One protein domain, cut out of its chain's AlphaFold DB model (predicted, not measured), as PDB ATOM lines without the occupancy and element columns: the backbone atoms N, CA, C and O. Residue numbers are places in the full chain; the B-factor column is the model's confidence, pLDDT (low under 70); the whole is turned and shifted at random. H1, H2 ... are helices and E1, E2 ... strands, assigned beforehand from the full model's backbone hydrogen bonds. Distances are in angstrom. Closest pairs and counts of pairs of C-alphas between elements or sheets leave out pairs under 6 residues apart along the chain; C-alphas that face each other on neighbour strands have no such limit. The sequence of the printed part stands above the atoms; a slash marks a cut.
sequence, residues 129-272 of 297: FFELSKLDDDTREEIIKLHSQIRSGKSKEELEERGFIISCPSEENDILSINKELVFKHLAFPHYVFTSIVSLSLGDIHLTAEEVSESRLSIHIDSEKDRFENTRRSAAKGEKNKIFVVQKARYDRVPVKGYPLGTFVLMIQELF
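AT A GLANCE: This is residues 129 to 272 of the 297 residues of an uncharacterized protein of Chlamydia sp. 2742-308 (UniProt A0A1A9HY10). A strongly twisted sheet of five strands, E1 E2 E3 E7 E6, has the long helix H3 over one face and the shorter helix H1 over the other, three layers in all. H3 packs on the sheet with residues 209 to 224 and then runs on beyond it, and a loop of residues 235 to 247 leads back to E6; the tip of the small hairpin E4 and E5, residues 201 to 206, sticks out. The printed part has 144 residues with three named helices and seven named strands, in the order H1 H2 E1 E2 E3 E4 E5 H3 E6 E7; both sheets are antiparallel, and the class is mixed, helices and strands. It is only just compact, close to loose, with a radius of gyration of the C-alphas of 17.1 A and spans of 54 by 39 by 35 A.

IN THESE COORDINATES: The large sheet holds E1, residues 164 to 166, E2, 182 to 186, E3, 189 to 198 and 21.9 A long, E7, 264 to 270 and 19.6 A, and E6, 248 to 252 and 13.4 A. E4 is residues 200 to 202 and E5 205 to 207. H3, residues 209 to 234, is 36.8 A long, from C-alpha 209 at (-28.497, 49.213, -3.348) to C-alpha 234 at (-11.857, 16.757, -8.532). H1, residues 137 to 150, is 20.3 A long and begins at (-18.421, 53.632, -23.772); H2 is residues 156 to 160.

HOW THE PARTS SIT: E1 and E6 are the edge strands. E1, E2 and E3 form a meander, each strand the antiparallel neighbour of the one before, with N 165 and O 185 at 2.8 A and N 184 and O 194 at 2.8 A. E3 and E7 have N 195 and O 267 at 2.8 A; the hairpin E6 and E7 has N 250 and O 268 at 2.9 A. E3 bends by 75 degrees at residue 192 and runs on into E4 at 38 degrees; in the hairpin E4 and E5, N 202 and O 205 are 2.8 A apart. H3 runs along the strands, at 9 degrees to E7 on the local plane, over E7 and E6 at a height over the sheet of 9.8 A; its closest C-alphas to E6 are Ser 213 and Tyr 251, 7.1 A. On the opposite face H1 runs slantwise to the strands, at 56 degrees to E3 on the local plane and a height of 8.0 A, only just over E3 and E7, with 3 C-alphas falling on each. H2 only grazes the sheet. In H1, H2 and H3 every O i to N i+4 pair is within hydrogen-bond range.

THE WHOLE: The C-alphas farthest apart, of Lys 237 and Gly 258, are 55.5 A apart. The printed part has no cut. The links E1 to E2, H3 to E6 and E6 to E7 are long. The mean pLDDT of the printed part is 74.5; 47 residues are under 70, among them 168 to 177 and 234 to 255.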
ATOM      1  N   PHE A 129      -9.000  36.987 -13.700       45.59
ATOM      2  CA  PHE A 129     -10.031  36.050 -14.146       45.59
ATOM      3  C   PHE A 129     -11.457  36.504 -13.815       45.59
ATOM      4  O   PHE A 129     -12.381  36.050 -14.481       45.59
ATOM      5  N   PHE A 130     -11.650  37.424 -12.866       52.47
ATOM      6  CA  PHE A 130     -12.986  37.811 -12.388       52.47
ATOM      7  C   PHE A 130     -13.424  39.217 -12.815       52.47
ATOM      8  O   PHE A 130     -14.607  39.540 -12.721       52.47
ATOM      9  N   GLU A 131     -12.516  40.037 -13.350       57.19
ATOM     10  CA  GLU A 131     -12.867  41.349 -13.899       57.19
ATOM     11  C   GLU A 131     -13.479  41.213 -15.298       57.19
ATOM     12  O   GLU A 131     -12.854  40.647 -16.204       57.19
ATOM     13  N   LEU A 132     -14.698  41.744 -15.483       62.75
ATOM     14  CA  LEU A 132     -15.335  41.882 -16.800       62.75
ATOM     15  C   LEU A 132     -14.384  42.572 -17.781       62.75
ATOM     16  O   LEU A 132     -13.652  43.495 -17.412       62.75
ATOM     17  N   SER A 133     -14.446  42.166 -19.048       66.06
ATOM     18  CA  SER A 133     -13.805  42.925 -20.123       66.06
ATOM     19  C   SER A 133     -14.273  44.383 -20.052       66.06
ATOM     20  O   SER A 133     -15.446  44.646 -19.769       66.06
ATOM     21  N   LYS A 134     -13.370  45.350 -20.261       72.00
ATOM     22  CA  LYS A 134     -13.768  46.763 -20.290       72.00
ATOM     23  C   LYS A 134     -14.837  46.938 -21.369       72.00
ATOM     24  O   LYS A 134     -14.577  46.658 -22.532       72.00
ATOM     25  N   LEU A 135     -16.025  47.364 -20.953       75.75
ATOM     26  CA  LEU A 135     -17.108  47.718 -21.859       75.75
ATOM     27  C   LEU A 135     -16.751  49.010 -22.589       75.75
ATOM     28  O   LEU A 135     -16.322  49.974 -21.949       75.75
ATOM     29  N   ASP A 136     -16.966  49.021 -23.901       84.00
ATOM     30  CA  ASP A 136     -16.878  50.236 -24.705       84.00
ATOM     31  C   ASP A 136     -17.906  51.265 -24.211       84.00
ATOM     32  O   ASP A 136     -19.000  50.900 -23.763       84.00
ATOM     33  N   ASP A 137     -17.566  52.555 -24.288       81.94
ATOM     34  CA  ASP A 137     -18.421  53.632 -23.772       81.94
ATOM     35  C   ASP A 137     -19.820  53.619 -24.420       81.94
ATOM     36  O   ASP A 137     -20.815  53.767 -23.706       81.94
ATOM     37  N   ASP A 138     -19.908  53.330 -25.723       85.50
ATOM     38  CA  ASP A 138     -21.176  53.199 -26.458       85.50
ATOM     39  C   ASP A 138     -22.042  52.058 -25.901       85.50
ATOM     40  O   ASP A 138     -23.240  52.219 -25.648       85.50
ATOM     41  N   THR A 139     -21.418  50.909 -25.622       83.69
ATOM     42  CA  THR A 139     -22.106  49.744 -25.048       83.69
ATOM     43  C   THR A 139     -22.597  50.053 -23.637       83.69
ATOM     44  O   THR A 139     -23.716  49.698 -23.259       83.69
ATOM     45  N   ARG A 140     -21.782  50.761 -22.845       81.44
ATOM     46  CA  ARG A 140     -22.165  51.199 -21.501       81.44
ATOM     47  C   ARG A 140     -23.382  52.123 -21.548       81.44
ATOM     48  O   ARG A 140     -24.301  51.948 -20.750       81.44
ATOM     49  N   GLU A 141     -23.421  53.083 -22.470       84.12
ATOM     50  CA  GLU A 141     -24.581  53.966 -22.633       84.12
ATOM     51  C   GLU A 141     -25.856  53.207 -23.011       84.12
ATOM     52  O   GLU A 141     -26.936  53.514 -22.496       84.12
ATOM     53  N   GLU A 142     -25.759  52.207 -23.886       87.62
ATOM     54  CA  GLU A 142     -26.900  51.362 -24.238       87.62
ATOM     55  C   GLU A 142     -27.403  50.545 -23.048       87.62
ATOM     56  O   GLU A 142     -28.608  50.525 -22.785       87.62
ATOM     57  N   ILE A 143     -26.504  49.946 -22.267       86.06
ATOM     58  CA  ILE A 143     -26.863  49.211 -21.048       86.06
ATOM     59  C   ILE A 143     -27.570  50.132 -20.044       86.06
ATOM     60  O   ILE A 143     -28.591  49.752 -19.464       86.06
ATOM     61  N   ILE A 144     -27.087  51.369 -19.880       84.69
ATOM     62  CA  ILE A 144     -27.733  52.379 -19.032       84.69
ATOM     63  C   ILE A 144     -29.159  52.673 -19.522       84.69
ATOM     64  O   ILE A 144     -30.106  52.708 -18.729       84.69
ATOM     65  N   LYS A 145     -29.343  52.832 -20.840       88.44
ATOM     66  CA  LYS A 145     -30.670  53.033 -21.439       88.44
ATOM     67  C   LYS A 145     -31.578  51.834 -21.169       88.44
ATOM     68  O   LYS A 145     -32.713  52.045 -20.741       88.44
ATOM     69  N   LEU A 146     -31.096  50.605 -21.338       89.19
ATOM     70  CA  LEU A 146     -31.873  49.391 -21.061       89.19
ATOM     71  C   LEU A 146     -32.298  49.293 -19.594       89.19
ATOM     72  O   LEU A 146     -33.455  48.987 -19.304       89.19
ATOM     73  N   HIS A 147     -31.403  49.623 -18.664       88.06
ATOM     74  CA  HIS A 147     -31.725  49.640 -17.238       88.06
ATOM     75  C   HIS A 147     -32.821  50.653 -16.896       88.06
ATOM     76  O   HIS A 147     -33.752  50.346 -16.149       88.06
ATOM     77  N   SER A 148     -32.778  51.836 -17.511       86.69
ATOM     78  CA  SER A 148     -33.849  52.821 -17.353       86.69
ATOM     79  C   SER A 148     -35.190  52.334 -17.926       86.69
ATOM     80  O   SER A 148     -36.245  52.631 -17.367       86.69
ATOM     81  N   GLN A 149     -35.164  51.552 -19.011       89.00
ATOM     82  CA  GLN A 149     -36.371  51.021 -19.644       89.00
ATOM     83  C   GLN A 149     -37.032  49.939 -18.794       89.00
ATOM     84  O   GLN A 149     -38.246  49.989 -18.608       89.00
ATOM     85  N   ILE A 150     -36.267  49.008 -18.219       88.19
ATOM     86  CA  ILE A 150     -36.853  47.959 -17.372       88.19
ATOM     87  C   ILE A 150     -37.444  48.517 -16.069       88.19
ATOM     88  O   ILE A 150     -38.381  47.949 -15.517       88.19
ATOM     89  N   ARG A 151     -36.962  49.679 -15.608       87.19
ATOM     90  CA  ARG A 151     -37.509  50.411 -14.451       87.19
ATOM     91  C   ARG A 151     -38.558  51.467 -14.818       87.19
ATOM     92  O   ARG A 151     -38.959  52.249 -13.960       87.19
ATOM     93  N   SER A 152     -39.041  51.487 -16.062       84.88
ATOM     94  CA  SER A 152     -40.030  52.478 -16.517       84.88
ATOM     95  C   SER A 152     -41.464  52.232 -16.025       84.88
ATOM     96  O   SER A 152     -42.333  53.061 -16.283       84.88
ATOM     97  N   GLY A 153     -41.714  51.129 -15.306       81.62
ATOM     98  CA  GLY A 153     -43.040  50.769 -14.788       81.62
ATOM     99  C   GLY A 153     -43.966  50.124 -15.825       81.62
ATOM    100  O   GLY A 153     -45.176  50.108 -15.629       81.62
ATOM    101  N   LYS A 154     -43.403  49.627 -16.931       85.31
ATOM    102  CA  LYS A 154     -44.130  48.910 -17.988       85.31
ATOM    103  C   LYS A 154     -44.478  47.486 -17.586       85.31
ATOM    104  O   LYS A 154     -43.850  46.929 -16.679       85.31
ATOM    105  N   SER A 155     -45.462  46.918 -18.281       85.31
ATOM    106  CA  SER A 155     -45.825  45.519 -18.091       85.31
ATOM    107  C   SER A 155     -44.702  44.594 -18.562       85.31
ATOM    108  O   SER A 155     -43.826  44.985 -19.346       85.31
ATOM    109  N   LYS A 156     -44.716  43.357 -18.072       85.19
ATOM    110  CA  LYS A 156     -43.781  42.328 -18.514       85.19
ATOM    111  C   LYS A 156     -43.900  42.079 -20.021       85.19
ATOM    112  O   LYS A 156     -42.860  42.037 -20.674       85.19
ATOM    113  N   GLU A 157     -45.110  41.994 -20.582       85.25
ATOM    114  CA  GLU A 157     -45.274  41.751 -22.023       85.25
ATOM    115  C   GLU A 157     -44.716  42.906 -22.863       85.25
ATOM    116  O   GLU A 157     -43.984  42.670 -23.821       85.25
ATOM    117  N   GLU A 158     -44.961  44.160 -22.463       88.44
ATOM    118  CA  GLU A 158     -44.413  45.329 -23.167       88.44
ATOM    119  C   GLU A 158     -42.876  45.351 -23.181       88.44
ATOM    120  O   GLU A 158     -42.255  45.924 -24.083       88.44
ATOM    121  N   LEU A 159     -42.244  44.794 -22.146       89.00
ATOM    122  CA  LEU A 159     -40.793  44.669 -22.064       89.00
ATOM    123  C   LEU A 159     -40.295  43.473 -22.883       89.00
ATOM    124  O   LEU A 159     -39.269  43.585 -23.553       89.00
ATOM    125  N   GLU A 160     -41.028  42.364 -22.907       87.38
ATOM    126  CA  GLU A 160     -40.707  41.212 -23.753       87.38
ATOM    127  C   GLU A 160     -40.775  41.558 -25.247       87.38
ATOM    128  O   GLU A 160     -39.849  41.226 -25.990       87.38
ATOM    129  N   GLU A 161     -41.767  42.343 -25.680       88.81
ATOM    130  CA  GLU A 161     -41.848  42.880 -27.049       88.81
ATOM    131  C   GLU A 161     -40.640  43.750 -27.430       88.81
ATOM    132  O   GLU A 161     -40.261  43.845 -28.598       88.81
ATOM    133  N   ARG A 162     -40.002  44.378 -26.438       88.19
ATOM    134  CA  ARG A 162     -38.789  45.191 -26.617       88.19
ATOM    135  C   ARG A 162     -37.506  44.367 -26.572       88.19
ATOM    136  O   ARG A 162     -36.433  44.938 -26.734       88.19
ATOM    137  N   GLY A 163     -37.605  43.053 -26.376       87.12
ATOM    138  CA  GLY A 163     -36.470  42.137 -26.354       87.12
ATOM    139  C   GLY A 163     -35.884  41.875 -24.967       87.12
ATOM    140  O   GLY A 163     -34.763  41.370 -24.880       87.12
ATOM    141  N   PHE A 164     -36.602  42.196 -23.886       88.06
ATOM    142  CA  PHE A 164     -36.214  41.792 -22.535       88.06
ATOM    143  C   PHE A 164     -36.677  40.364 -22.239       88.06
ATOM    144  O   PHE A 164     -37.800  39.990 -22.535       88.06
ATOM    145  N   ILE A 165     -35.828  39.568 -21.596       86.25
ATOM    146  CA  ILE A 165     -36.178  38.240 -21.083       86.25
ATOM    147  C   ILE A 165     -36.047  38.307 -19.567       86.25
ATOM    148  O   ILE A 165     -34.932  38.378 -19.051       86.25
ATOM    149  N   ILE A 166     -37.169  38.323 -18.849       86.75
ATOM    150  CA  ILE A 166     -37.195  38.628 -17.412       86.75
ATOM    151  C   ILE A 166     -37.393  37.346 -16.605       86.75
ATOM    152  O   ILE A 166     -38.385  36.636 -16.754       86.75
ATOM    153  N   SER A 167     -36.445  37.055 -15.719       79.38
ATOM    154  CA  SER A 167     -36.449  35.886 -14.838       79.38
ATOM    155  C   SER A 167     -36.880  36.313 -13.429       79.38
ATOM    156  O   SER A 167     -36.039  36.525 -12.561       79.38
ATOM    157  N   CYS A 168     -38.185  36.494 -13.198       66.12
ATOM    158  CA  CYS A 168     -38.721  36.889 -11.886       66.12
ATOM    159  C   CYS A 168     -39.626  35.780 -11.302       66.12
ATOM    160  O   CYS A 168     -40.569  35.376 -11.981       66.12
ATOM    161  N   PRO A 169     -39.379  35.281 -10.071       51.56
ATOM    162  CA  PRO A 169     -40.055  34.091  -9.540       51.56
ATOM    163  C   PRO A 169     -41.398  34.326  -8.806       51.56
ATOM    164  O   PRO A 169     -41.827  33.437  -8.081       51.56
ATOM    165  N   SER A 170     -42.085  35.474  -8.926       50.78
ATOM    166  CA  SER A 170     -43.291  35.741  -8.107       50.78
ATOM    167  C   SER A 170     -44.376  36.597  -8.788       50.78
ATOM    168  O   SER A 170     -44.174  37.789  -9.011       50.78
ATOM    169  N   GLU A 171     -45.509  35.908  -9.004       55.84
ATOM    170  CA  GLU A 171     -46.949  36.260  -9.024       55.84
ATOM    171  C   GLU A 171     -47.535  37.292 -10.010       55.84
ATOM    172  O   GLU A 171     -47.303  38.491  -9.886       55.84
ATOM    173  N   GLU A 172     -48.379  36.743 -10.905       52.94
ATOM    174  CA  GLU A 172     -49.711  37.124 -11.450       52.94
ATOM    175  C   GLU A 172     -50.102  38.580 -11.763       52.94
ATOM    176  O   GLU A 172     -51.092  38.779 -12.458       52.94
ATOM    177  N   ASN A 173     -49.357  39.595 -11.334       53.66
ATOM    178  CA  ASN A 173     -49.613  40.981 -11.715       53.66
ATOM    179  C   ASN A 173     -48.487  41.470 -12.631       53.66
ATOM    180  O   ASN A 173     -47.350  41.630 -12.188       53.66
ATOM    181  N   ASP A 174     -48.820  41.750 -13.893       59.81
ATOM    182  CA  ASP A 174     -47.888  42.081 -14.985       59.81
ATOM    183  C   ASP A 174     -47.001  43.314 -14.759       59.81
ATOM    184  O   ASP A 174     -46.108  43.589 -15.561       59.81
ATOM    185  N   ILE A 175     -47.196  44.065 -13.675       64.25
ATOM    186  CA  ILE A 175     -46.409  45.259 -13.366       64.25
ATOM    187  C   ILE A 175     -45.195  44.874 -12.519       64.25
ATOM    188  O   ILE A 175     -45.307  44.507 -11.345       64.25
ATOM    189  N   LEU A 176     -44.003  45.034 -13.097       68.56
ATOM    190  CA  LEU A 176     -42.746  44.825 -12.386       68.56
ATOM    191  C   LEU A 176     -42.627  45.813 -11.223       68.56
ATOM    192  O   LEU A 176     -42.510  47.026 -11.408       68.56
ATOM    193  N   SER A 177     -42.649  45.281 -10.001       67.81
ATOM    194  CA  SER A 177     -42.561  46.098  -8.795       67.81
ATOM    195  C   SER A 177     -41.242  46.869  -8.744       67.81
ATOM    196  O   SER A 177     -40.151  46.298  -8.816       67.81
ATOM    197  N   ILE A 178     -41.354  48.180  -8.531       73.94
ATOM    198  CA  ILE A 178     -40.229  49.111  -8.375       73.94
ATOM    199  C   ILE A 178     -39.309  48.686  -7.219       73.94
ATOM    200  O   ILE A 178     -38.103  48.892  -7.290       73.94
ATOM    201  N   ASN A 179     -39.854  48.021  -6.201       76.56
ATOM    202  CA  ASN A 179     -39.125  47.643  -4.988       76.56
ATOM    203  C   ASN A 179     -38.611  46.200  -5.014       76.56
ATOM    204  O   ASN A 179     -38.109  45.716  -4.003       76.56
ATOM    205  N   LYS A 180     -38.768  45.485  -6.132       82.56
ATOM    206  CA  LYS A 180     -38.217  44.140  -6.294       82.56
ATOM    207  C   LYS A 180     -36.932  44.194  -7.103       82.56
ATOM    208  O   LYS A 180     -36.747  45.038  -7.988       82.56
ATOM    209  N   GLU A 181     -36.037  43.274  -6.790       85.44
ATOM    210  CA  GLU A 181     -34.894  42.992  -7.640       85.44
ATOM    211  C   GLU A 181     -35.362  42.304  -8.914       85.44
ATOM    212  O   GLU A 181     -36.272  41.475  -8.888       85.44
ATOM    213  N   LEU A 182     -34.737  42.666 -10.027       87.31
ATOM    214  CA  LEU A 182     -35.107  42.155 -11.338       87.31
ATOM    215  C   LEU A 182     -33.884  41.540 -11.991       87.31
ATOM    216  O   LEU A 182     -32.895  42.237 -12.216       87.31
ATOM    217  N   VAL A 183     -33.971  40.255 -12.321       88.81
ATOM    218  CA  VAL A 183     -32.980  39.562 -13.147       88.81
ATOM    219  C   VAL A 183     -33.519  39.498 -14.568       88.81
ATOM    220  O   VAL A 183     -34.650  39.060 -14.788       88.81
ATOM    221  N   PHE A 184     -32.735  39.953 -15.537       88.50
ATOM    222  CA  PHE A 184     -33.150  40.003 -16.930       88.50
ATOM    223  C   PHE A 184     -31.986  39.804 -17.901       88.50
ATOM    224  O   PHE A 184     -30.819  40.011 -17.573       88.50
ATOM    225  N   LYS A 185     -32.321  39.421 -19.129       88.56
ATOM    226  CA  LYS A 185     -31.432  39.432 -20.294       88.56
ATOM    227  C   LYS A 185     -32.032  40.326 -21.368       88.56
ATOM    228  O   LYS A 185     -33.223  40.630 -21.321       88.56
ATOM    229  N   HIS A 186     -31.224  40.729 -22.339       89.00
ATOM    230  CA  HIS A 186     -31.701  41.501 -23.480       89.00
ATOM    231  C   HIS A 186     -31.174  40.905 -24.785       89.00
ATOM    232  O   HIS A 186     -30.016  40.495 -24.842       89.00
ATOM    233  N   LEU A 187     -31.996  40.878 -25.838       83.31
ATOM    234  CA  LEU A 187     -31.629  40.278 -27.131       83.31
ATOM    235  C   LEU A 187     -30.389  40.919 -27.775       83.31
ATOM    236  O   LEU A 187     -29.615  40.221 -28.420       83.31
ATOM    237  N   ALA A 188     -30.171  42.222 -27.564       85.25
ATOM    238  CA  ALA A 188     -28.963  42.917 -28.032       85.25
ATOM    239  C   ALA A 188     -27.677  42.468 -27.306       85.25
ATOM    240  O   ALA A 188     -26.579  42.634 -27.825       85.25
ATOM    241  N   PHE A 189     -27.813  41.878 -26.115       84.44
ATOM    242  CA  PHE A 189     -26.716  41.511 -25.222       84.44
ATOM    243  C   PHE A 189     -26.880  40.062 -24.733       84.44
ATOM    244  O   PHE A 189     -27.036  39.826 -23.534       84.44
ATOM    245  N   PRO A 190     -26.854  39.064 -25.639       76.19
ATOM    246  CA  PRO A 190     -27.200  37.679 -25.305       76.19
ATOM    247  C   PRO A 190     -26.200  37.018 -24.346       76.19
ATOM    248  O   PRO A 190     -26.553  36.084 -23.624       76.19
ATOM    249  N   HIS A 191     -24.962  37.514 -24.320       79.00
ATOM    250  CA  HIS A 191     -23.899  37.041 -23.436       79.00
ATOM    251  C   HIS A 191     -23.958  37.659 -22.039       79.00
ATOM    252  O   HIS A 191     -23.176  37.266 -21.185       79.00
ATOM    253  N   TYR A 192     -24.873  38.594 -21.781       82.31
ATOM    254  CA  TYR A 192     -24.964  39.268 -20.495       82.31
ATOM    255  C   TYR A 192     -26.254  38.916 -19.756       82.31
ATOM    256  O   TYR A 192     -27.338  38.799 -20.333       82.31
ATOM    257  N   VAL A 193     -26.124  38.766 -18.442       85.62
ATOM    258  CA  VAL A 193     -27.236  38.718 -17.499       85.62
ATOM    259  C   VAL A 193     -27.154  39.949 -16.629       85.62
ATOM    260  O   VAL A 193     -26.117  40.263 -16.049       85.62
ATOM    261  N   PHE A 194     -28.270  40.646 -16.539       88.75
ATOM    262  CA  PHE A 194     -28.386  41.876 -15.795       88.75
ATOM    263  C   PHE A 194     -29.227  41.627 -14.555       88.75
ATOM    264  O   PHE A 194     -30.280  40.997 -14.615       88.75
ATOM    265  N   THR A 195     -28.777  42.149 -13.422       89.06
ATOM    266  CA  THR A 195     -29.549  42.156 -12.182       89.06
ATOM    267  C   THR A 195     -29.681  43.587 -11.701       89.06
ATOM    268  O   THR A 195     -28.706  44.212 -11.291       89.06
ATOM    269  N   SER A 196     -30.894  44.128 -11.754       89.19
ATOM    270  CA  SER A 196     -31.197  45.411 -11.136       89.19
ATOM    271  C   SER A 196     -31.489  45.202  -9.656       89.19
ATOM    272  O   SER A 196     -32.574  44.749  -9.288       89.19
ATOM    273  N   ILE A 197     -30.532  45.600  -8.829       86.88
ATOM    274  CA  ILE A 197     -30.569  45.545  -7.370       86.88
ATOM    275  C   ILE A 197     -31.243  46.813  -6.838       86.88
ATOM    276  O   ILE A 197     -31.070  47.897  -7.401       86.88
ATOM    277  N   VAL A 198     -32.032  46.659  -5.779       88.81
ATOM    278  CA  VAL A 198     -32.726  47.743  -5.068       88.81
ATOM    279  C   VAL A 198     -32.165  47.876  -3.655       88.81
ATOM    280  O   VAL A 198     -31.595  46.927  -3.121       88.81
ATOM    281  N   SER A 199     -32.345  49.040  -3.034       83.88
ATOM    282  CA  SER A 199     -32.066  49.206  -1.606       83.88
ATOM    283  C   SER A 199     -32.949  48.279  -0.769       83.88
ATOM    284  O   SER A 199     -34.134  48.108  -1.066       83.88
ATOM    285  N   LEU A 200     -32.383  47.714   0.295       82.12
ATOM    286  CA  LEU A 200     -33.073  46.786   1.183       82.12
ATOM    287  C   LEU A 200     -33.291  47.440   2.548       82.12
ATOM    288  O   LEU A 200     -32.334  47.811   3.223       82.12
ATOM    289  N   SER A 201     -34.545  47.512   2.985       79.56
ATOM    290  CA  SER A 201     -34.894  47.928   4.345       79.56
ATOM    291  C   SER A 201     -35.242  46.699   5.179       79.56
ATOM    292  O   SER A 201     -36.248  46.037   4.921       79.56
ATOM    293  N   LEU A 202     -34.413  46.386   6.175       77.94
ATOM    294  CA  LEU A 202     -34.597  45.264   7.092       77.94
ATOM    295  C   LEU A 202     -34.852  45.799   8.510       77.94
ATOM    296  O   LEU A 202     -33.930  45.980   9.306       77.94
ATOM    297  N   GLY A 203     -36.119  46.092   8.816       82.69
ATOM    298  CA  GLY A 203     -36.498  46.761  10.065       82.69
ATOM    299  C   GLY A 203     -35.926  48.180  10.122       82.69
ATOM    300  O   GLY A 203     -36.192  48.982   9.231       82.69
ATOM    301  N   ASP A 204     -35.114  48.461  11.142       83.50
ATOM    302  CA  ASP A 204     -34.459  49.765  11.335       83.50
ATOM    303  C   ASP A 204     -33.166  49.932  10.512       83.50
ATOM    304  O   ASP A 204     -32.554  51.000  10.518       83.50
ATOM    305  N   ILE A 205     -32.718  48.879   9.820       76.06
ATOM    306  CA  ILE A 205     -31.487  48.896   9.025       76.06
ATOM    307  C   ILE A 205     -31.851  49.159   7.567       76.06
ATOM    308  O   ILE A 205     -32.546  48.361   6.939       76.06
ATOM    309  N   HIS A 206     -31.347  50.261   7.018       79.56
ATOM    310  CA  HIS A 206     -31.476  50.586   5.602       79.56
ATOM    311  C   HIS A 206     -30.141  50.344   4.896       79.56
ATOM    312  O   HIS A 206     -29.190  51.094   5.108       79.56
ATOM    313  N   LEU A 207     -30.091  49.327   4.039       79.88
ATOM    314  CA  LEU A 207     -28.955  49.048   3.168       79.88
ATOM    315  C   LEU A 207     -29.190  49.694   1.805       79.88
ATOM    316  O   LEU A 207     -30.222  49.492   1.157       79.88
ATOM    317  N   THR A 208     -28.222  50.479   1.358       82.94
ATOM    318  CA  THR A 208     -28.217  51.047   0.009       82.94
ATOM    319  C   THR A 208     -28.109  49.938  -1.041       82.94
ATOM    320  O   THR A 208     -27.572  48.862  -0.780       82.94
ATOM    321  N   ALA A 209     -28.607  50.188  -2.257       81.62
ATOM    322  CA  ALA A 209     -28.497  49.213  -3.348       81.62
ATOM    323  C   ALA A 209     -27.029  48.861  -3.662       81.62
ATOM    324  O   ALA A 209     -26.739  47.758  -4.115       81.62
ATOM    325  N   GLU A 210     -26.110  49.790  -3.384       77.81
ATOM    326  CA  GLU A 210     -24.671  49.588  -3.518       77.81
ATOM    327  C   GLU A 210     -24.129  48.594  -2.491       77.81
ATOM    328  O   GLU A 210     -23.554  47.587  -2.889       77.81
ATOM    329  N   GLU A 211     -24.401  48.790  -1.202       78.50
ATOM    330  CA  GLU A 211     -23.974  47.855  -0.150       78.50
ATOM    331  C   GLU A 211     -24.545  46.448  -0.373       78.50
ATOM    332  O   GLU A 211     -23.856  45.442  -0.182       78.50
ATOM    333  N   VAL A 212     -25.801  46.362  -0.833       80.88
ATOM    334  CA  VAL A 212     -26.424  45.086  -1.210       80.88
ATOM    335  C   VAL A 212     -25.687  44.459  -2.395       80.88
ATOM    336  O   VAL A 212     -25.442  43.250  -2.393       80.88
ATOM    337  N   SER A 213     -25.310  45.256  -3.398       76.31
ATOM    338  CA  SER A 213     -24.586  44.766  -4.572       76.31
ATOM    339  C   SER A 213     -23.169  44.294  -4.250       76.31
ATOM    340  O   SER A 213     -22.778  43.229  -4.719       76.31
ATOM    341  N   GLU A 214     -22.438  45.014  -3.400       76.56
ATOM    342  CA  GLU A 214     -21.075  44.660  -2.996       76.56
ATOM    343  C   GLU A 214     -21.061  43.367  -2.185       76.56
ATOM    344  O   GLU A 214     -20.298  42.453  -2.492       76.56
ATOM    345  N   SER A 215     -21.972  43.247  -1.215       77.94
ATOM    346  CA  SER A 215     -22.136  42.032  -0.411       77.94
ATOM    347  C   SER A 215     -22.478  40.812  -1.275       77.94
ATOM    348  O   SER A 215     -21.934  39.720  -1.097       77.94
ATOM    349  N   ARG A 216     -23.351  40.982  -2.275       74.31
ATOM    350  CA  ARG A 216     -23.699  39.896  -3.200       74.31
ATOM    351  C   ARG A 216     -22.561  39.529  -4.128       74.31
ATOM    352  O   ARG A 216     -22.363  38.344  -4.386       74.31
ATOM    353  N   LEU A 217     -21.826  40.520  -4.621       74.44
ATOM    354  CA  LEU A 217     -20.675  40.281  -5.473       74.44
ATOM    355  C   LEU A 217     -19.598  39.504  -4.715       74.44
ATOM    356  O   LEU A 217     -19.090  38.529  -5.257       74.44
ATOM    357  N   SER A 218     -19.296  39.872  -3.465       72.50
ATOM    358  CA  SER A 218     -18.313  39.135  -2.663       72.50
ATOM    359  C   SER A 218     -18.742  37.687  -2.440       72.50
ATOM    360  O   SER A 218     -17.959  36.780  -2.691       72.50
ATOM    361  N   ILE A 219     -20.014  37.457  -2.084       74.88
ATOM    362  CA  ILE A 219     -20.552  36.097  -1.919       74.88
ATOM    363  C   ILE A 219     -20.460  35.312  -3.233       74.88
ATOM    364  O   ILE A 219     -20.101  34.136  -3.231       74.88
ATOM    365  N   HIS A 220     -20.778  35.951  -4.360       70.44
ATOM    366  CA  HIS A 220     -20.721  35.311  -5.667       70.44
ATOM    367  C   HIS A 220     -19.285  34.931  -6.049       70.44
ATOM    368  O   HIS A 220     -19.051  33.780  -6.415       70.44
ATOM    369  N   ILE A 221     -18.328  35.853  -5.897       70.88
ATOM    370  CA  ILE A 221     -16.905  35.614  -6.168       70.88
ATOM    371  C   ILE A 221     -16.373  34.482  -5.289       70.88
ATOM    372  O   ILE A 221     -15.748  33.563  -5.812       70.88
ATOM    373  N   ASP A 222     -16.660  34.507  -3.986       72.81
ATOM    374  CA  ASP A 222     -16.218  33.465  -3.057       72.81
ATOM    375  C   ASP A 222     -16.809  32.100  -3.444       72.81
ATOM    376  O   ASP A 222     -16.087  31.108  -3.534       72.81
ATOM    377  N   SER A 223     -18.104  32.056  -3.779       74.19
ATOM    378  CA  SER A 223     -18.774  30.817  -4.194       74.19
ATOM    379  C   SER A 223     -18.225  30.242  -5.505       74.19
ATOM    380  O   SER A 223     -18.058  29.026  -5.629       74.19
ATOM    381  N   GLU A 224     -17.904  31.096  -6.480       69.06
ATOM    382  CA  GLU A 224     -17.313  30.676  -7.750       69.06
ATOM    383  C   GLU A 224     -15.843  30.283  -7.577       69.06
ATOM    384  O   GLU A 224     -15.393  29.322  -8.206       69.06
ATOM    385  N   LYS A 225     -15.104  30.934  -6.670       71.19
ATOM    386  CA  LYS A 225     -13.740  30.536  -6.301       71.19
ATOM    387  C   LYS A 225     -13.725  29.153  -5.649       71.19
ATOM    388  O   LYS A 225     -12.962  28.290  -6.083       71.19
ATOM    389  N   ASP A 226     -14.612  28.903  -4.692       74.56
ATOM    390  CA  ASP A 226     -14.755  27.594  -4.047       74.56
ATOM    391  C   ASP A 226     -15.143  26.512  -5.056       74.56
ATOM    392  O   ASP A 226     -14.583  25.411  -5.069       74.56
ATOM    393  N   ARG A 227     -16.086  26.823  -5.951       70.44
ATOM    394  CA  ARG A 227     -16.490  25.918  -7.028       70.44
ATOM    395  C   ARG A 227     -15.320  25.607  -7.955       70.44
ATOM    396  O   ARG A 227     -15.077  24.436  -8.243       70.44
ATOM    397  N   PHE A 228     -14.577  26.628  -8.374       69.00
ATOM    398  CA  PHE A 228     -13.386  26.490  -9.205       69.00
ATOM    399  C   PHE A 228     -12.332  25.605  -8.533       69.00
ATOM    400  O   PHE A 228     -11.807  24.680  -9.158       69.00
ATOM    401  N   GLU A 229     -12.046  25.832  -7.250       72.62
ATOM    402  CA  GLU A 229     -11.105  25.016  -6.487       72.62
ATOM    403  C   GLU A 229     -11.569  23.566  -6.358       72.62
ATOM    404  O   GLU A 229     -10.774  22.644  -6.560       72.62
ATOM    405  N   ASN A 230     -12.853  23.342  -6.082       73.44
ATOM    406  CA  ASN A 230     -13.428  22.006  -5.975       73.44
ATOM    407  C   ASN A 230     -13.376  21.257  -7.312       73.44
ATOM    408  O   ASN A 230     -12.950  20.099  -7.349       73.44
ATOM    409  N   THR A 231     -13.719  21.911  -8.424       67.75
ATOM    410  CA  THR A 231     -13.583  21.341  -9.773       67.75
ATOM    411  C   THR A 231     -12.121  21.041 -10.099       67.75
ATOM    412  O   THR A 231     -11.810  19.948 -10.572       67.75
ATOM    413  N   ARG A 232     -11.191  21.944  -9.766       67.62
ATOM    414  CA  ARG A 232      -9.747  21.742  -9.962       67.62
ATOM    415  C   ARG A 232      -9.201  20.562  -9.151       67.62
ATOM    416  O   ARG A 232      -8.334  19.845  -9.652       67.62
ATOM    417  N   ARG A 233      -9.680  20.366  -7.918       71.44
ATOM    418  CA  ARG A 233      -9.309  19.237  -7.043       71.44
ATOM    419  C   ARG A 233      -9.903  17.912  -7.530       71.44
ATOM    420  O   ARG A 233      -9.248  16.883  -7.401       71.44
ATOM    421  N   SER A 234     -11.106  17.948  -8.104       67.81
ATOM    422  CA  SER A 234     -11.857  16.757  -8.532       67.81
ATOM    423  C   SER A 234     -11.528  16.306  -9.960       67.81
ATOM    424  O   SER A 234     -11.744  15.146 -10.304       67.81
ATOM    425  N   ALA A 235     -10.983  17.192 -10.800       65.88
ATOM    426  CA  ALA A 235     -10.613  16.867 -12.171       65.88
ATOM    427  C   ALA A 235      -9.427  15.887 -12.221       65.88
ATOM    428  O   ALA A 235      -8.301  16.198 -11.807       65.88
ATOM    429  N   ALA A 236      -9.658  14.706 -12.803       61.41
ATOM    430  CA  ALA A 236      -8.606  13.753 -13.137       61.41
ATOM    431  C   ALA A 236      -7.525  14.418 -14.013       61.41
ATOM    432  O   ALA A 236      -7.801  15.343 -14.778       61.41
ATOM    433  N   LYS A 237      -6.275  13.932 -13.945       57.84
ATOM    434  CA  LYS A 237      -5.105  14.514 -14.646       57.84
ATOM    435  C   LYS A 237      -5.313  14.772 -16.157       57.84
ATOM    436  O   LYS A 237      -4.580  15.596 -16.693       57.84
ATOM    437  N   GLY A 238      -6.288  14.128 -16.811       53.25
ATOM    438  CA  GLY A 238      -6.663  14.338 -18.221       53.25
ATOM    439  C   GLY A 238      -7.929  15.176 -18.484       53.25
ATOM    440  O   GLY A 238      -8.155  15.562 -19.626       53.25
ATOM    441  N   GLU A 239      -8.736  15.498 -17.468       51.03
ATOM    442  CA  GLU A 239      -9.985  16.277 -17.597       51.03
ATOM    443  C   GLU A 239      -9.842  17.747 -17.191       51.03
ATOM    444  O   GLU A 239     -10.777  18.523 -17.350       51.03
ATOM    445  N   LYS A 240      -8.644  18.170 -16.769       49.47
ATOM    446  CA  LYS A 240      -8.321  19.560 -16.387       49.47
ATOM    447  C   LYS A 240      -8.600  20.617 -17.470       49.47
ATOM    448  O   LYS A 240      -8.524  21.806 -17.185       49.47
ATOM    449  N   ASN A 241      -8.904  20.188 -18.696       43.81
ATOM    450  CA  ASN A 241      -9.259  21.046 -19.826       43.81
ATOM    451  C   ASN A 241     -10.772  21.206 -20.036       43.81
ATOM    452  O   ASN A 241     -11.166  21.894 -20.978       43.81
ATOM    453  N   LYS A 242     -11.618  20.561 -19.223       46.47
ATOM    454  CA  LYS A 242     -13.071  20.650 -19.342       46.47
ATOM    455  C   LYS A 242     -13.662  21.368 -18.132       46.47
ATOM    456  O   LYS A 242     -13.504  20.929 -17.000       46.47
ATOM    457  N   ILE A 243     -14.421  22.412 -18.460       50.91
ATOM    458  CA  ILE A 243     -15.319  23.200 -17.611       50.91
ATOM    459  C   ILE A 243     -14.616  24.263 -16.765       50.91
ATOM    460  O   ILE A 243     -14.239  24.014 -15.628       50.91
ATOM    461  N   PHE A 244     -14.597  25.489 -17.296       42.28
ATOM    462  CA  PHE A 244     -14.677  26.702 -16.486       42.28
ATOM    463  C   PHE A 244     -15.613  27.691 -17.191       42.28
ATOM    464  O   PHE A 244     -15.211  28.393 -18.117       42.28
ATOM    465  N   VAL A 245     -16.885  27.717 -16.784       48.50
ATOM    466  CA  VAL A 245     -17.751  28.875 -17.048       48.50
ATOM    467  C   VAL A 245     -17.316  29.916 -16.032       48.50
ATOM    468  O   VAL A 245     -17.809  29.933 -14.913       48.50
ATOM    469  N   VAL A 246     -16.309  30.712 -16.381       49.91
ATOM    470  CA  VAL A 246     -15.901  31.832 -15.536       49.91
ATOM    471  C   VAL A 246     -16.984  32.893 -15.682       49.91
ATOM    472  O   VAL A 246     -17.097  33.514 -16.736       49.91
ATOM    473  N   GLN A 247     -17.825  33.050 -14.662       55.41
ATOM    474  CA  GLN A 247     -18.767  34.160 -14.599       55.41
ATOM    475  C   GLN A 247     -18.002  35.387 -14.118       55.41
ATOM    476  O   GLN A 247     -17.598  35.480 -12.961       55.41
ATOM    477  N   LYS A 248     -17.759  36.320 -15.036       64.75
ATOM    478  CA  LYS A 248     -17.257  37.646 -14.679       64.75
ATOM    479  C   LYS A 248     -18.451  38.484 -14.258       64.75
ATOM    480  O   LYS A 248     -19.479  38.463 -14.936       64.75
ATOM    481  N   ALA A 249     -18.325  39.218 -13.159       61.75
ATOM    482  CA  ALA A 249     -19.385  40.079 -12.654       61.75
ATOM    483  C   ALA A 249     -18.837  41.473 -12.322       61.75
ATOM    484  O   ALA A 249     -17.750  41.612 -11.768       61.75
ATOM    485  N   ARG A 250     -19.596  42.512 -12.667       69.44
ATOM    486  CA  ARG A 250     -19.312  43.916 -12.343       69.44
ATOM    487  C   ARG A 250     -20.605  44.599 -11.922       69.44
ATOM    488  O   ARG A 250     -21.669  44.248 -12.418       69.44
ATOM    489  N   TYR A 251     -20.525  45.594 -11.048       66.88
ATOM    490  CA  TYR A 251     -21.628  46.523 -10.825       66.88
ATOM    491  C   TYR A 251     -21.289  47.880 -11.425       66.88
ATOM    492  O   TYR A 251     -20.151  48.339 -11.350       66.88
ATOM    493  N   ASP A 252     -22.292  48.514 -12.015       64.56
ATOM    494  CA  ASP A 252     -22.225  49.910 -12.407       64.56
ATOM    495  C   ASP A 252     -23.361  50.673 -11.724       64.56
ATOM    496  O   ASP A 252     -24.515  50.226 -11.640       64.56
ATOM    497  N   ARG A 253     -23.022  51.863 -11.220       61.44
ATOM    498  CA  ARG A 253     -24.013  52.826 -10.742       61.44
ATOM    499  C   ARG A 253     -24.713  53.399 -11.962       61.44
ATOM    500  O   ARG A 253     -24.163  54.247 -12.662       61.44
ATOM    501  N   VAL A 254     -25.925  52.925 -12.213       66.31
ATOM    502  CA  VAL A 254     -26.707  53.362 -13.363       66.31
ATOM    503  C   VAL A 254     -27.810  54.313 -12.897       66.31
ATOM    504  O   VAL A 254     -28.668  53.911 -12.107       66.31
ATOM    505  N   PRO A 255     -27.811  55.580 -13.352       65.50
ATOM    506  CA  PRO A 255     -28.885  56.501 -13.022       65.50
ATOM    507  C   PRO A 255     -30.183  56.049 -13.701       65.50
ATOM    508  O   PRO A 255     -30.253  55.928 -14.925       65.50
ATOM    509  N   VAL A 256     -31.237  55.856 -12.909       70.75
ATOM    510  CA  VAL A 256     -32.587  55.600 -13.422       70.75
ATOM    511  C   VAL A 256     -33.354  56.915 -13.445       70.75
ATOM    512  O   VAL A 256     -33.471  57.606 -12.432       70.75
ATOM    513  N   LYS A 257     -33.897  57.275 -14.612       70.50
ATOM    514  CA  LYS A 257     -34.665  58.513 -14.780       70.50
ATOM    515  C   LYS A 257     -35.852  58.542 -13.809       70.50
ATOM    516  O   LYS A 257     -36.675  57.634 -13.817       70.50
ATOM    517  N   GLY A 258     -35.955  59.614 -13.024       62.62
ATOM    518  CA  GLY A 258     -37.048  59.817 -12.066       62.62
ATOM    519  C   GLY A 258     -36.781  59.292 -10.653       62.62
ATOM    520  O   GLY A 258     -37.648  59.450  -9.801       62.62
ATOM    521  N   TYR A 259     -35.597  58.732 -10.384       70.56
ATOM    522  CA  TYR A 259     -35.211  58.239  -9.061       70.56
ATOM    523  C   TYR A 259     -33.892  58.862  -8.587       70.56
ATOM    524  O   TYR A 259     -33.050  59.216  -9.419       70.56
ATOM    525  N   PRO A 260     -33.697  59.023  -7.264       69.69
ATOM    526  CA  PRO A 260     -32.431  59.506  -6.733       69.69
ATOM    527  C   PRO A 260     -31.278  58.542  -7.060       69.69
ATOM    528  O   PRO A 260     -31.452  57.330  -7.201       69.69
ATOM    529  N   LEU A 261     -30.071  59.096  -7.194       66.50
ATOM    530  CA  LEU A 261     -28.852  58.303  -7.375       66.50
ATOM    531  C   LEU A 261     -28.685  57.331  -6.196       66.50
ATOM    532  O   LEU A 261     -28.816  57.729  -5.042       66.50
ATOM    533  N   GLY A 262     -28.389  56.063  -6.494       64.12
ATOM    534  CA  GLY A 262     -28.178  55.019  -5.484       64.12
ATOM    535  C   GLY A 262     -29.428  54.235  -5.067       64.12
ATOM    536  O   GLY A 262     -29.306  53.276  -4.309       64.12
ATOM    537  N   THR A 263     -30.620  54.571  -5.582       74.69
ATOM    538  CA  THR A 263     -31.831  53.746  -5.372       74.69
ATOM    539  C   THR A 263     -31.731  52.390  -6.070       74.69
ATOM    540  O   THR A 263     -32.233  51.387  -5.566       74.69
ATOM    541  N   PHE A 264     -31.055  52.359  -7.219       81.31
ATOM    542  CA  PHE A 264     -30.840  51.157  -8.010       81.31
ATOM    543  C   PHE A 264     -29.366  51.010  -8.350       81.31
ATOM    544  O   PHE A 264     -28.683  51.994  -8.638       81.31
ATOM    545  N   VAL A 265     -28.908  49.765  -8.382       84.88
ATOM    546  CA  VAL A 265     -27.603  49.390  -8.929       84.88
ATOM    547  C   VAL A 265     -27.816  48.305  -9.974       84.88
ATOM    548  O   VAL A 265     -28.699  47.456  -9.825       84.88
ATOM    549  N   LEU A 266     -27.044  48.354 -11.058       85.62
ATOM    550  CA  LEU A 266     -27.065  47.325 -12.084       85.62
ATOM    551  C   LEU A 266     -25.833  46.444 -11.926       85.62
ATOM    552  O   LEU A 266     -24.709  46.899 -12.116       85.62
ATOM    553  N   MET A 267     -26.054  45.175 -11.609       84.69
ATOM    554  CA  MET A 267     -25.028  44.147 -11.697       84.69
ATOM    555  C   MET A 267     -25.084  43.510 -13.088       84.69
ATOM    556  O   MET A 267     -26.149  43.100 -13.549       84.69
ATOM    557  N   ILE A 268     -23.939  43.447 -13.752       83.94
ATOM    558  CA  ILE A 268     -23.730  42.887 -15.082       83.94
ATOM    559  C   ILE A 268     -22.889  41.627 -14.909       83.94
ATOM    560  O   ILE A 268     -21.793  41.681 -14.351       83.94
ATOM    561  N   GLN A 269     -23.400  40.499 -15.382       81.25
ATOM    562  CA  GLN A 269     -22.708  39.216 -15.386       81.25
ATOM    563  C   GLN A 269     -22.500  38.764 -16.827       81.25
ATOM    564  O   GLN A 269     -23.451  38.711 -17.603       81.25
ATOM    565  N   GLU A 270     -21.266  38.434 -17.190       79.88
ATOM    566  CA  GLU A 270     -20.921  37.910 -18.511       79.88
ATOM    567  C   GLU A 270     -20.951  36.374 -18.482       79.88
ATOM    568  O   GLU A 270     -20.259  35.726 -17.693       79.88
ATOM    569  N   LEU A 271     -21.781  35.781 -19.338       68.88
ATOM    570  CA  LEU A 271     -21.885  34.343 -19.540       68.88
ATOM    571  C   LEU A 271     -20.888  33.904 -20.611       68.88
ATOM    572  O   LEU A 271     -21.143  34.030 -21.809       68.88
ATOM    573  N   PHE A 272     -19.782  33.301 -20.184       63.50
ATOM    574  CA  PHE A 272     -18.878  32.609 -21.098       63.50
ATOM    575  C   PHE A 272     -19.353  31.177 -21.358       63.50
ATOM    576  O   PHE A 272     -19.203  30.289 -20.519       63.50
TER     577      PHE A 272